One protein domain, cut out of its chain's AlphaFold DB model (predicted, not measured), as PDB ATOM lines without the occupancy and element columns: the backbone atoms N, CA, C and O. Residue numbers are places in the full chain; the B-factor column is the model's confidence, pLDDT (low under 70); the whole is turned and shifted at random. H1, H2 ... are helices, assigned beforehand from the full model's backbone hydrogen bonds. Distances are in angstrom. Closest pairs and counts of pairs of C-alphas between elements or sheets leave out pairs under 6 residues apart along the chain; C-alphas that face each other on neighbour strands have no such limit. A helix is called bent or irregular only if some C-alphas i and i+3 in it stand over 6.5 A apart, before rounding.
ATOM      1  N   GLY A 264      -5.543 -11.442  26.659       71.38
ATOM      2  CA  GLY A 264      -4.895 -11.294  25.355       71.38
ATOM      3  C   GLY A 264      -3.813 -12.353  25.139       71.38
ATOM      4  O   GLY A 264      -3.802 -13.016  24.104       71.38
ATOM      5  N   VAL A 265      -2.969 -12.577  26.152       77.06
ATOM      6  CA  VAL A 265      -1.950 -13.638  26.141       77.06
ATOM      7  C   VAL A 265      -2.603 -15.012  26.010       77.06
ATOM      8  O   VAL A 265      -2.231 -15.769  25.118       77.06
ATOM      9  N   ALA A 266      -3.623 -15.307  26.819       69.50
ATOM     10  CA  ALA A 266      -4.360 -16.560  26.726       69.50
ATOM     11  C   ALA A 266      -4.996 -16.748  25.335       69.50
ATOM     12  O   ALA A 266      -4.850 -17.799  24.735       69.50
ATOM     13  N   ALA A 267      -5.638 -15.755  24.729       69.06
ATOM     14  CA  ALA A 267      -6.224 -15.916  23.395       69.06
ATOM     15  C   ALA A 267      -5.162 -16.216  22.315       69.06
ATOM     16  O   ALA A 267      -5.350 -17.106  21.481       69.06
ATOM     17  N   VAL A 268      -4.012 -15.528  22.363       72.62
ATOM     18  CA  VAL A 268      -2.900 -15.749  21.420       72.62
ATOM     19  C   VAL A 268      -2.305 -17.142  21.582       72.62
ATOM     20  O   VAL A 268      -2.143 -17.851  20.588       72.62
ATOM     21  N   THR A 269      -2.029 -17.575  22.815       71.94
ATOM     22  CA  THR A 269      -1.506 -18.922  23.077       71.94
ATOM     23  C   THR A 269      -2.452 -20.002  22.524       71.94
ATOM     24  O   THR A 269      -1.995 -21.082  22.151       71.94
ATOM     25  N   GLN A 270      -3.752 -19.708  22.372       68.06
ATOM     26  CA  GLN A 270      -4.776 -20.723  22.082       68.06
ATOM     27  C   GLN A 270      -4.789 -20.941  20.595       68.06
ATOM     28  O   GLN A 270      -4.752 -22.063  20.112       68.06
ATOM     29  N   ALA A 271      -4.776 -19.827  19.873       68.00
ATOM     30  CA  ALA A 271      -4.652 -19.834  18.440       68.00
ATOM     31  C   ALA A 271      -3.335 -20.484  17.993       68.00
ATOM     32  O   ALA A 271      -3.351 -21.276  17.057       68.00
ATOM     33  N   VAL A 272      -2.215 -20.203  18.675       72.56
ATOM     34  CA  VAL A 272      -0.914 -20.825  18.362       72.56
ATOM     35  C   VAL A 272      -0.962 -22.335  18.577       72.56
ATOM     36  O   VAL A 272      -0.482 -23.099  17.746       72.56
ATOM     37  N   THR A 273      -1.564 -22.784  19.672       66.81
ATOM     38  CA  THR A 273      -1.590 -24.211  20.020       66.81
ATOM     39  C   THR A 273      -2.588 -24.994  19.176       66.81
ATOM     40  O   THR A 273      -2.264 -26.085  18.714       66.81
ATOM     41  N   GLN A 274      -3.743 -24.406  18.854       66.62
ATOM     42  CA  GLN A 274      -4.664 -24.943  17.849       66.62
ATOM     43  C   GLN A 274      -4.014 -25.029  16.466       66.62
ATOM     44  O   GLN A 274      -4.190 -26.034  15.778       66.62
ATOM     45  N   PHE A 275      -3.232 -24.020  16.074       68.88
ATOM     46  CA  PHE A 275      -2.508 -24.034  14.808       68.88
ATOM     47  C   PHE A 275      -1.477 -25.163  14.746       68.88
ATOM     48  O   PHE A 275      -1.433 -25.883  13.755       68.88
ATOM     49  N   LEU A 276      -0.694 -25.358  15.810       68.94
ATOM     50  CA  LEU A 276       0.270 -26.460  15.885       68.94
ATOM     51  C   LEU A 276      -0.412 -27.833  15.828       68.94
ATOM     52  O   LEU A 276       0.146 -28.757  15.250       68.94
ATOM     53  N   ALA A 277      -1.610 -27.963  16.405       64.81
ATOM     54  CA  ALA A 277      -2.333 -29.231  16.454       64.81
ATOM     55  C   ALA A 277      -3.106 -29.560  15.165       64.81
ATOM     56  O   ALA A 277      -3.220 -30.725  14.804       64.81
ATOM     57  N   THR A 278      -3.675 -28.558  14.489       67.88
ATOM     58  CA  THR A 278      -4.646 -28.776  13.395       67.88
ATOM     59  C   THR A 278      -4.218 -28.180  12.057       67.88
ATOM     60  O   THR A 278      -4.971 -28.263  11.091       67.88
ATOM     61  N   HIS A 279      -3.064 -27.504  11.998       70.25
ATOM     62  CA  HIS A 279      -2.642 -26.648  10.879       70.25
ATOM     63  C   HIS A 279      -3.651 -25.551  10.484       70.25
ATOM     64  O   HIS A 279      -3.439 -24.830   9.508       70.25
ATOM     65  N   SER A 280      -4.721 -25.359  11.263       64.75
ATOM     66  CA  SER A 280      -5.720 -24.319  11.056       64.75
ATOM     67  C   SER A 280      -5.540 -23.224  12.104       64.75
ATOM     68  O   SER A 280      -5.534 -23.471  13.310       64.75
ATOM     69  N   VAL A 281      -5.341 -21.983  11.652       66.56
ATOM     70  CA  VAL A 281      -5.354 -20.828  12.554       66.56
ATOM     71  C   VAL A 281      -6.801 -20.401  12.716       66.56
ATOM     72  O   VAL A 281      -7.434 -19.966  11.751       66.56
ATOM     73  N   ASN A 282      -7.314 -20.436  13.943       74.12
ATOM     74  CA  ASN A 282      -8.537 -19.717  14.262       74.12
ATOM     75  C   ASN A 282      -8.239 -18.207  14.249       74.12
ATOM     76  O   ASN A 282      -7.884 -17.608  15.268       74.12
ATOM     77  N   SER A 283      -8.333 -17.600  13.064       73.19
ATOM     78  CA  SER A 283      -8.002 -16.195  12.802       73.19
ATOM     79  C   SER A 283      -8.766 -15.227  13.710       73.19
ATOM     80  O   SER A 283      -8.219 -14.196  14.101       73.19
ATOM     81  N   ALA A 284      -9.981 -15.591  14.134       71.31
ATOM     82  CA  ALA A 284     -10.759 -14.822  15.097       71.31
ATOM     83  C   ALA A 284     -10.076 -14.750  16.474       71.31
ATOM     84  O   ALA A 284     -10.011 -13.676  17.067       71.31
ATOM     85  N   SER A 285      -9.505 -15.856  16.963       68.94
ATOM     86  CA  SER A 285      -8.816 -15.898  18.264       68.94
ATOM     87  C   SER A 285      -7.522 -15.078  18.259       68.94
ATOM     88  O   SER A 285      -7.257 -14.339  19.208       68.94
ATOM     89  N   VAL A 286      -6.753 -15.129  17.161       74.56
ATOM     90  CA  VAL A 286      -5.560 -14.279  16.976       74.56
ATOM     91  C   VAL A 286      -5.943 -12.803  16.965       74.56
ATOM     92  O   VAL A 286      -5.310 -11.997  17.646       74.56
ATOM     93  N   LEU A 287      -6.992 -12.449  16.219       75.00
ATOM     94  CA  LEU A 287      -7.462 -11.072  16.115       75.00
ATOM     95  C   LEU A 287      -7.928 -10.534  17.475       75.00
ATOM     96  O   LEU A 287      -7.537  -9.433  17.860       75.00
ATOM     97  N   ILE A 288      -8.704 -11.318  18.232       74.62
ATOM     98  CA  ILE A 288      -9.143 -10.959  19.590       74.62
ATOM     99  C   ILE A 288      -7.934 -10.760  20.510       74.62
ATOM    100  O   ILE A 288      -7.864  -9.755  21.219       74.62
ATOM    101  N   GLY A 289      -6.963 -11.677  20.468       75.75
ATOM    102  CA  GLY A 289      -5.736 -11.583  21.254       75.75
ATOM    103  C   GLY A 289      -4.923 -10.326  20.934       75.75
ATOM    104  O   GLY A 289      -4.549  -9.581  21.841       75.75
ATOM    105  N   ALA A 290      -4.722 -10.030  19.649       79.00
ATOM    106  CA  ALA A 290      -4.011  -8.838  19.193       79.00
ATOM    107  C   ALA A 290      -4.719  -7.539  19.619       79.00
ATOM    108  O   ALA A 290      -4.069  -6.618  20.121       79.00
ATOM    109  N   ILE A 291      -6.049  -7.477  19.483       79.50
ATOM    110  CA  ILE A 291      -6.854  -6.327  19.922       79.50
ATOM    111  C   ILE A 291      -6.740  -6.140  21.441       79.50
ATOM    112  O   ILE A 291      -6.524  -5.019  21.901       79.50
ATOM    113  N   ALA A 292      -6.842  -7.215  22.228       77.81
ATOM    114  CA  ALA A 292      -6.729  -7.149  23.683       77.81
ATOM    115  C   ALA A 292      -5.352  -6.634  24.132       77.81
ATOM    116  O   ALA A 292      -5.279  -5.723  24.960       77.81
ATOM    117  N   VAL A 293      -4.262  -7.138  23.539       80.44
ATOM    118  CA  VAL A 293      -2.898  -6.664  23.831       80.44
ATOM    119  C   VAL A 293      -2.748  -5.184  23.469       80.44
ATOM    120  O   VAL A 293      -2.308  -4.393  24.309       80.44
ATOM    121  N   ALA A 294      -3.187  -4.770  22.278       81.75
ATOM    122  CA  ALA A 294      -3.112  -3.372  21.853       81.75
ATOM    123  C   ALA A 294      -3.891  -2.438  22.796       81.75
ATOM    124  O   ALA A 294      -3.381  -1.394  23.211       81.75
ATOM    125  N   LEU A 295      -5.100  -2.835  23.201       78.75
ATOM    126  CA  LEU A 295      -5.914  -2.077  24.152       78.75
ATOM    127  C   LEU A 295      -5.267  -1.990  25.536       78.75
ATOM    128  O   LEU A 295      -5.360  -0.946  26.176       78.75
ATOM    129  N   THR A 296      -4.589  -3.044  25.995       79.81
ATOM    130  CA  THR A 296      -3.902  -3.028  27.297       79.81
ATOM    131  C   THR A 296      -2.687  -2.116  27.299       79.81
ATOM    132  O   THR A 296      -2.501  -1.368  28.258       79.81
ATOM    133  N   MET A 297      -1.907  -2.095  26.211       82.50
ATOM    134  CA  MET A 297      -0.806  -1.143  26.058       82.50
ATOM    135  C   MET A 297      -1.320   0.295  26.032       82.50
ATOM    136  O   MET A 297      -0.816   1.134  26.775       82.50
ATOM    137  N   LEU A 298      -2.368   0.569  25.247       80.94
ATOM    138  CA  LEU A 298      -2.992   1.892  25.199       80.94
ATOM    139  C   LEU A 298      -3.526   2.315  26.571       80.94
ATOM    140  O   LEU A 298      -3.256   3.428  27.010       80.94
ATOM    141  N   ALA A 299      -4.230   1.431  27.281       78.44
ATOM    142  CA  ALA A 299      -4.726   1.713  28.625       78.44
ATOM    143  C   ALA A 299      -3.589   1.955  29.631       78.44
ATOM    144  O   ALA A 299      -3.720   2.824  30.489       78.44
ATOM    145  N   GLY A 300      -2.469   1.233  29.515       82.31
ATOM    146  CA  GLY A 300      -1.279   1.427  30.346       82.31
ATOM    147  C   GLY A 300      -0.591   2.772  30.106       82.31
ATOM    148  O   GLY A 300      -0.317   3.495  31.064       82.31
ATOM    149  N   ILE A 301      -0.369   3.135  28.840       83.31
ATOM    150  CA  ILE A 301       0.203   4.435  28.453       83.31
ATOM    151  C   ILE A 301      -0.689   5.568  28.960       83.31
ATOM    152  O   ILE A 301      -0.208   6.500  29.600       83.31
ATOM    153  N   GLU A 302      -1.996   5.454  28.738       81.12
ATOM    154  CA  GLU A 302      -2.977   6.450  29.159       81.12
ATOM    155  C   GLU A 302      -3.077   6.555  30.687       81.12
ATOM    156  O   GLU A 302      -3.179   7.656  31.226       81.12
ATOM    157  N   LEU A 303      -2.994   5.438  31.418       81.94
ATOM    158  CA  LEU A 303      -2.938   5.453  32.880       81.94
ATOM    159  C   LEU A 303      -1.672   6.163  33.378       81.94
ATOM    160  O   LEU A 303      -1.747   6.951  34.323       81.94
ATOM    161  N   GLY A 304      -0.531   5.907  32.731       82.38
ATOM    162  CA  GLY A 304       0.743   6.561  33.021       82.38
ATOM    163  C   GLY A 304       0.701   8.066  32.760       82.38
ATOM    164  O   GLY A 304       1.091   8.845  33.630       82.38
ATOM    165  N   ALA A 305       0.153   8.480  31.615       82.56
ATOM    166  CA  ALA A 305      -0.063   9.883  31.274       82.56
ATOM    167  C   ALA A 305      -0.987  10.563  32.293       82.56
ATOM    168  O   ALA A 305      -0.641  11.605  32.845       82.56
ATOM    169  N   CYS A 306      -2.101   9.918  32.647       80.19
ATOM    170  CA  CYS A 306      -3.029  10.437  33.645       80.19
ATOM    171  C   CYS A 306      -2.409  10.575  35.037       80.19
ATOM    172  O   CYS A 306      -2.675  11.538  35.760       80.19
ATOM    173  N   TYR A 307      -1.597   9.599  35.438       82.38
ATOM    174  CA  TYR A 307      -0.861   9.661  36.691       82.38
ATOM    175  C   TYR A 307       0.139  10.824  36.689       82.38
ATOM    176  O   TYR A 307       0.245  11.544  37.683       82.38
ATOM    177  N   HIS A 308       0.828  11.043  35.568       80.31
ATOM    178  CA  HIS A 308       1.785  12.132  35.411       80.31
ATOM    179  C   HIS A 308       1.111  13.514  35.414       80.31
ATOM    180  O   HIS A 308       1.529  14.389  36.167       80.31
ATOM    181  N   GLU A 309       0.028  13.701  34.654       79.56
ATOM    182  CA  GLU A 309      -0.755  14.946  34.630       79.56
ATOM    183  C   GLU A 309      -1.305  15.300  36.015       79.56
ATOM    184  O   GLU A 309      -1.120  16.415  36.506       79.56
ATOM    185  N   ARG A 310      -1.889  14.319  36.714       74.56
ATOM    186  CA  ARG A 310      -2.386  14.529  38.080       74.56
ATOM    187  C   ARG A 310      -1.283  14.899  39.058       74.56
ATOM    188  O   ARG A 310      -1.526  15.705  39.947       74.56
ATOM    189  N   ARG A 311      -0.086  14.330  38.903       75.50
ATOM    190  CA  ARG A 311       1.084  14.683  39.719       75.50
ATOM    191  C   ARG A 311       1.566  16.113  39.463       75.50
ATOM    192  O   ARG A 311       2.146  16.720  40.359       75.50
ATOM    193  N   ASN A 312       1.321  16.643  38.270       77.00
ATOM    194  CA  ASN A 312       1.698  18.001  37.886       77.00
ATOM    195  C   ASN A 312       0.583  19.028  38.165       77.00
ATOM    196  O   ASN A 312       0.707  20.185  37.773       77.00
ATOM    197  N   GLY A 313      -0.510  18.627  38.828       65.81
ATOM    198  CA  GLY A 313      -1.617  19.519  39.188       65.81
ATOM    199  C   GLY A 313      -2.558  19.872  38.032       65.81
ATOM    200  O   GLY A 313      -3.476  20.673  38.214       65.81
ATOM    201  N   THR A 314      -2.400  19.274  36.848       67.19
ATOM    202  CA  THR A 314      -3.320  19.500  35.730       67.19
ATOM    203  C   THR A 314      -4.533  18.576  35.882       67.19
ATOM    204  O   THR A 314      -4.477  17.363  35.706       67.19
ATOM    205  N   ALA A 315      -5.684  19.147  36.246       55.56
ATOM    206  CA  ALA A 315      -6.893  18.383  36.586       55.56
ATOM    207  C   ALA A 315      -7.557  17.632  35.403       55.56
ATOM    208  O   ALA A 315      -8.587  16.974  35.579       55.56
ATOM    209  N   HIS A 316      -7.005  17.708  34.188       59.50
ATOM    210  CA  HIS A 316      -7.684  17.309  32.954       59.50
ATOM    211  C   HIS A 316      -7.188  15.986  32.359       59.50
ATOM    212  O   HIS A 316      -6.858  15.902  31.186       59.50
ATOM    213  N   CYS A 317      -7.348  14.916  33.136       59.31
ATOM    214  CA  CYS A 317      -7.335  13.517  32.684       59.31
ATOM    215  C   CYS A 317      -8.529  13.183  31.752       59.31
ATOM    216  O   CYS A 317      -9.389  12.355  32.071       59.31
ATOM    217  N   ARG A 318      -8.699  13.921  30.650       61.47
ATOM    218  CA  ARG A 318      -9.895  13.867  29.787       61.47
ATOM    219  C   ARG A 318      -9.554  13.877  28.296       61.47
ATOM    220  O   ARG A 318     -10.355  14.373  27.504       61.47
ATOM    221  N   SER A 319      -8.435  13.279  27.885       67.62
ATOM    222  CA  SER A 319      -8.258  12.962  26.461       67.62
ATOM    223  C   SER A 319      -9.451  12.093  26.013       67.62
ATOM    224  O   SER A 319      -9.876  11.182  26.729       67.62
ATOM    225  N   ARG A 320     -10.078  12.385  24.864       71.31
ATOM    226  CA  ARG A 320     -11.185  11.542  24.359       71.31
ATOM    227  C   ARG A 320     -10.728  10.089  24.166       71.31
ATOM    228  O   ARG A 320     -11.535   9.188  24.375       71.31
ATOM    229  N   ALA A 321      -9.448   9.883  23.852       67.31
ATOM    230  CA  ALA A 321      -8.830   8.572  23.698       67.31
ATOM    231  C   ALA A 321      -8.828   7.773  25.014       67.31
ATOM    232  O   ALA A 321      -9.326   6.648  25.004       67.31
ATOM    233  N   THR A 322      -8.438   8.376  26.151       66.31
ATOM    234  CA  THR A 322      -8.497   7.719  27.480       66.31
ATOM    235  C   THR A 322      -9.888   7.162  27.776       66.31
ATOM    236  O   THR A 322     -10.048   6.042  28.246       66.31
ATOM    237  N   ARG A 323     -10.941   7.938  27.497       69.88
ATOM    238  CA  ARG A 323     -12.309   7.526  27.824       69.88
ATOM    239  C   ARG A 323     -12.762   6.343  26.983       69.88
ATOM    240  O   ARG A 323     -13.456   5.475  27.503       69.88
ATOM    241  N   ILE A 324     -12.400   6.334  25.702       76.00
ATOM    242  CA  ILE A 324     -12.780   5.262  24.782       76.00
ATOM    243  C   ILE A 324     -11.992   3.997  25.119       76.00
ATOM    244  O   ILE A 324     -12.609   2.947  25.258       76.00
ATOM    245  N   SER A 325     -10.678   4.090  25.341       69.00
ATOM    246  CA  SER A 325      -9.854   2.927  25.686       69.00
ATOM    247  C   SER A 325     -10.325   2.271  26.984       69.00
ATOM    248  O   SER A 325     -10.568   1.068  26.997       69.00
ATOM    249  N   PHE A 326     -10.582   3.046  28.043       69.25
ATOM    250  CA  PHE A 326     -11.093   2.494  29.301       69.25
ATOM    251  C   PHE A 326     -12.505   1.922  29.179       69.25
ATOM    252  O   PHE A 326     -12.774   0.866  29.751       69.25
ATOM    253  N   ALA A 327     -13.409   2.579  28.447       75.56
ATOM    254  CA  ALA A 327     -14.754   2.051  28.235       75.56
ATOM    255  C   ALA A 327     -14.708   0.720  27.474       75.56
ATOM    256  O   ALA A 327     -15.352  -0.236  27.891       75.56
ATOM    257  N   VAL A 328     -13.897   0.636  26.416       76.25
ATOM    258  CA  VAL A 328     -13.720  -0.590  25.629       76.25
ATOM    259  C   VAL A 328     -13.084  -1.691  26.475       76.25
ATOM    260  O   VAL A 328     -13.616  -2.795  26.503       76.25
ATOM    261  N   VAL A 329     -12.013  -1.397  27.223       75.62
ATOM    262  CA  VAL A 329     -11.385  -2.354  28.150       75.62
ATOM    263  C   VAL A 329     -12.405  -2.850  29.167       75.62
ATOM    264  O   VAL A 329     -12.531  -4.052  29.342       75.62
ATOM    265  N   THR A 330     -13.191  -1.962  29.776       74.12
ATOM    266  CA  THR A 330     -14.207  -2.341  30.773       74.12
ATOM    267  C   THR A 330     -15.307  -3.205  30.162       74.12
ATOM    268  O   THR A 330     -15.676  -4.213  30.753       74.12
ATOM    269  N   VAL A 331     -15.816  -2.844  28.980       78.56
ATOM    270  CA  VAL A 331     -16.856  -3.609  28.273       78.56
ATOM    271  C   VAL A 331     -16.335  -4.981  27.864       78.56
ATOM    272  O   VAL A 331     -17.026  -5.968  28.094       78.56
ATOM    273  N   LEU A 332     -15.127  -5.064  27.303       74.62
ATOM    274  CA  LEU A 332     -14.507  -6.338  26.942       74.62
ATOM    275  C   LEU A 332     -14.305  -7.198  28.177       74.62
ATOM    276  O   LEU A 332     -14.762  -8.333  28.202       74.62
ATOM    277  N   SER A 333     -13.700  -6.632  29.218       70.94
ATOM    278  CA  SER A 333     -13.489  -7.297  30.498       70.94
ATOM    279  C   SER A 333     -14.833  -7.839  31.025       70.94
ATOM    280  O   SER A 333     -14.971  -9.042  31.230       70.94
ATOM    281  N   ALA A 334     -15.869  -7.006  31.149       74.06
ATOM    282  CA  ALA A 334     -17.169  -7.438  31.666       74.06
ATOM    283  C   ALA A 334     -17.846  -8.493  30.773       74.06
ATOM    284  O   ALA A 334     -18.429  -9.448  31.280       74.06
ATOM    285  N   SER A 335     -17.739  -8.355  29.450       73.00
ATOM    286  CA  SER A 335     -18.276  -9.338  28.500       73.00
ATOM    287  C   SER A 335     -17.588 -10.688  28.660       73.00
ATOM    288  O   SER A 335     -18.256 -11.714  28.662       73.00
ATOM    289  N   LEU A 336     -16.269 -10.680  28.857       68.31
ATOM    290  CA  LEU A 336     -15.466 -11.873  29.113       68.31
ATOM    291  C   LEU A 336     -15.829 -12.513  30.443       68.31
ATOM    292  O   LEU A 336     -15.991 -13.724  30.518       68.31
ATOM    293  N   PHE A 337     -16.026 -11.705  31.479       68.25
ATOM    294  CA  PHE A 337     -16.475 -12.188  32.775       68.25
ATOM    295  C   PHE A 337     -17.820 -12.921  32.697       68.25
ATOM    296  O   PHE A 337     -18.018 -13.902  33.402       68.25
ATOM    297  N   VAL A 338     -18.734 -12.474  31.833       71.62
ATOM    298  CA  VAL A 338     -20.029 -13.139  31.624       71.62
ATOM    299  C   VAL A 338     -19.904 -14.338  30.684       71.62
ATOM    300  O   VAL A 338     -20.556 -15.359  30.904       71.62
ATOM    301  N   SER A 339     -19.068 -14.250  29.647       68.81
ATOM    302  CA  SER A 339     -18.953 -15.297  28.633       68.81
ATOM    303  C   SER A 339     -18.096 -16.478  29.072       68.81
ATOM    304  O   SER A 339     -18.420 -17.596  28.699       68.81
ATOM    305  N   LEU A 340     -17.060 -16.282  29.892       67.88
ATOM    306  CA  LEU A 340     -16.194 -17.354  30.391       67.88
ATOM    307  C   LEU A 340     -16.930 -18.417  31.213       67.88
ATOM    308  O   LEU A 340     -16.769 -19.585  30.886       67.88
ATOM    309  N   PRO A 341     -17.770 -18.077  32.211       62.50
ATOM    310  CA  PRO A 341     -18.580 -19.063  32.921       62.50
ATOM    311  C   PRO A 341     -19.505 -19.831  31.981       62.50
ATOM    312  O   PRO A 341     -19.724 -21.019  32.175       62.50
ATOM    313  N   ILE A 342     -20.070 -19.164  30.971       65.56
ATOM    314  CA  ILE A 342     -20.963 -19.795  29.991       65.56
ATOM    315  C   ILE A 342     -20.161 -20.733  29.089       65.56
ATOM    316  O   ILE A 342     -20.568 -21.870  28.873       65.56
ATOM    317  N   TRP A 343     -19.011 -20.278  28.601       67.19
ATOM    318  CA  TRP A 343     -18.112 -21.038  27.746       67.19
ATOM    319  C   TRP A 343     -17.547 -22.251  28.480       67.19
ATOM    320  O   TRP A 343     -17.696 -23.363  27.979       67.19
ATOM    321  N   GLU A 344     -16.999 -22.062  29.687       61.91
ATOM    322  CA  GLU A 344     -16.554 -23.149  30.558       61.91
ATOM    323  C   GLU A 344     -17.721 -24.063  30.893       61.91
ATOM    324  O   GLU A 344     -17.568 -25.263  30.779       61.91
ATOM    325  N   ARG A 345     -18.911 -23.563  31.234       63.06
ATOM    326  CA  ARG A 345     -20.056 -24.436  31.519       63.06
ATOM    327  C   ARG A 345     -20.476 -25.259  30.309       63.06
ATOM    328  O   ARG A 345     -20.854 -26.401  30.515       63.06
ATOM    329  N   ILE A 346     -20.432 -24.713  29.095       63.22
ATOM    330  CA  ILE A 346     -20.742 -25.445  27.857       63.22
ATOM    331  C   ILE A 346     -19.657 -26.494  27.580       63.22
ATOM    332  O   ILE A 346     -19.982 -27.655  27.375       63.22
ATOM    333  N   HIS A 347     -18.377 -26.126  27.680       57.28
ATOM    334  CA  HIS A 347     -17.250 -27.026  27.395       57.28
ATOM    335  C   HIS A 347     -16.921 -27.990  28.555       57.28
ATOM    336  O   HIS A 347     -16.241 -28.990  28.354       57.28
ATOM    337  N   ASN A 348     -17.385 -27.705  29.776       54.28
ATOM    338  CA  ASN A 348     -17.269 -28.567  30.958       54.28
ATOM    339  C   ASN A 348     -18.509 -29.458  31.139       54.28
ATOM    340  O   ASN A 348     -18.424 -30.413  31.906       54.28
ATOM    341  N   ARG A 349     -19.667 -29.154  30.521       49.38
ATOM    342  CA  ARG A 349     -20.897 -29.955  30.713       49.38
ATOM    343  C   ARG A 349     -20.882 -31.282  29.987       49.38
ATOM    344  O   ARG A 349     -21.644 -32.168  30.362       49.38
ATOM    345  N   GLU A 350     -20.067 -31.408  28.962       49.91
ATOM    346  CA  GLU A 350     -20.067 -32.587  28.125       49.91
ATOM    347  C   GLU A 350     -18.771 -33.326  28.425       49.91
ATOM    348  O   GLU A 350     -17.693 -32.954  27.970       49.91
TER     349      GLU A 350
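Overview. This is residues 264 to 350 of the 504 residues of an uncharacterized protein of Mycobacterium cookii (UniProt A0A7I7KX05). The long helix H3 and the long helix H2 make an open V, with residues 334 to 350 sticking out free, while the shorter H1 packs beside residues 283 to 293 of H2. The printed part has 87 residues with three named helices, H1, H2, H3 in chain order, and no named strand: all helix. It is loose, with a radius of gyration of the C-alphas of 17.2 A and spans of 55 by 27 by 18 A.

Along the chain. H3, residues 320 to 349, measures 43.1 A and ends at C-alpha 349 (-20.897, -29.955, 30.713). H2, residues 283 to 311, measures 42.0 A. H1, residues 264 to 278, begins at C-alpha 264 (-4.895, -11.294, 25.355) and measures 21.2 A.

Arrangement. H3 has a kink of 28 degrees near residue 339; it is neither bent nor irregular, but only just: C-alphas 338 and 341 are 6.2 A apart. Residues 322 to 329 of H3 touch residues 295 to 302 of H2, closest at the C-alphas of Thr 322 and Glu 302, 5.9 A; this hairpin has a steep tilt of 42 degrees, opposite ways. H1 and H2, also a hairpin, touch, closest at the C-alphas of Gly 264 and Gly 289, 4.2 A, at a shallow tilt of 18 degrees, opposite ways. H1 and H3 are apart. Every O i to N i+4 pair is within hydrogen-bond range in H1 and H2, and 24 of 26 in H3.

Size, cuts and confidence. The farthest C-alphas, Gly 313 and Glu 350, are 56.4 A apart. The printed part has no cut; no link is long. Mean pLDDT of the printed part is 71.4, with 39 residues under 70, among them 313 to 319 and 339 to 350.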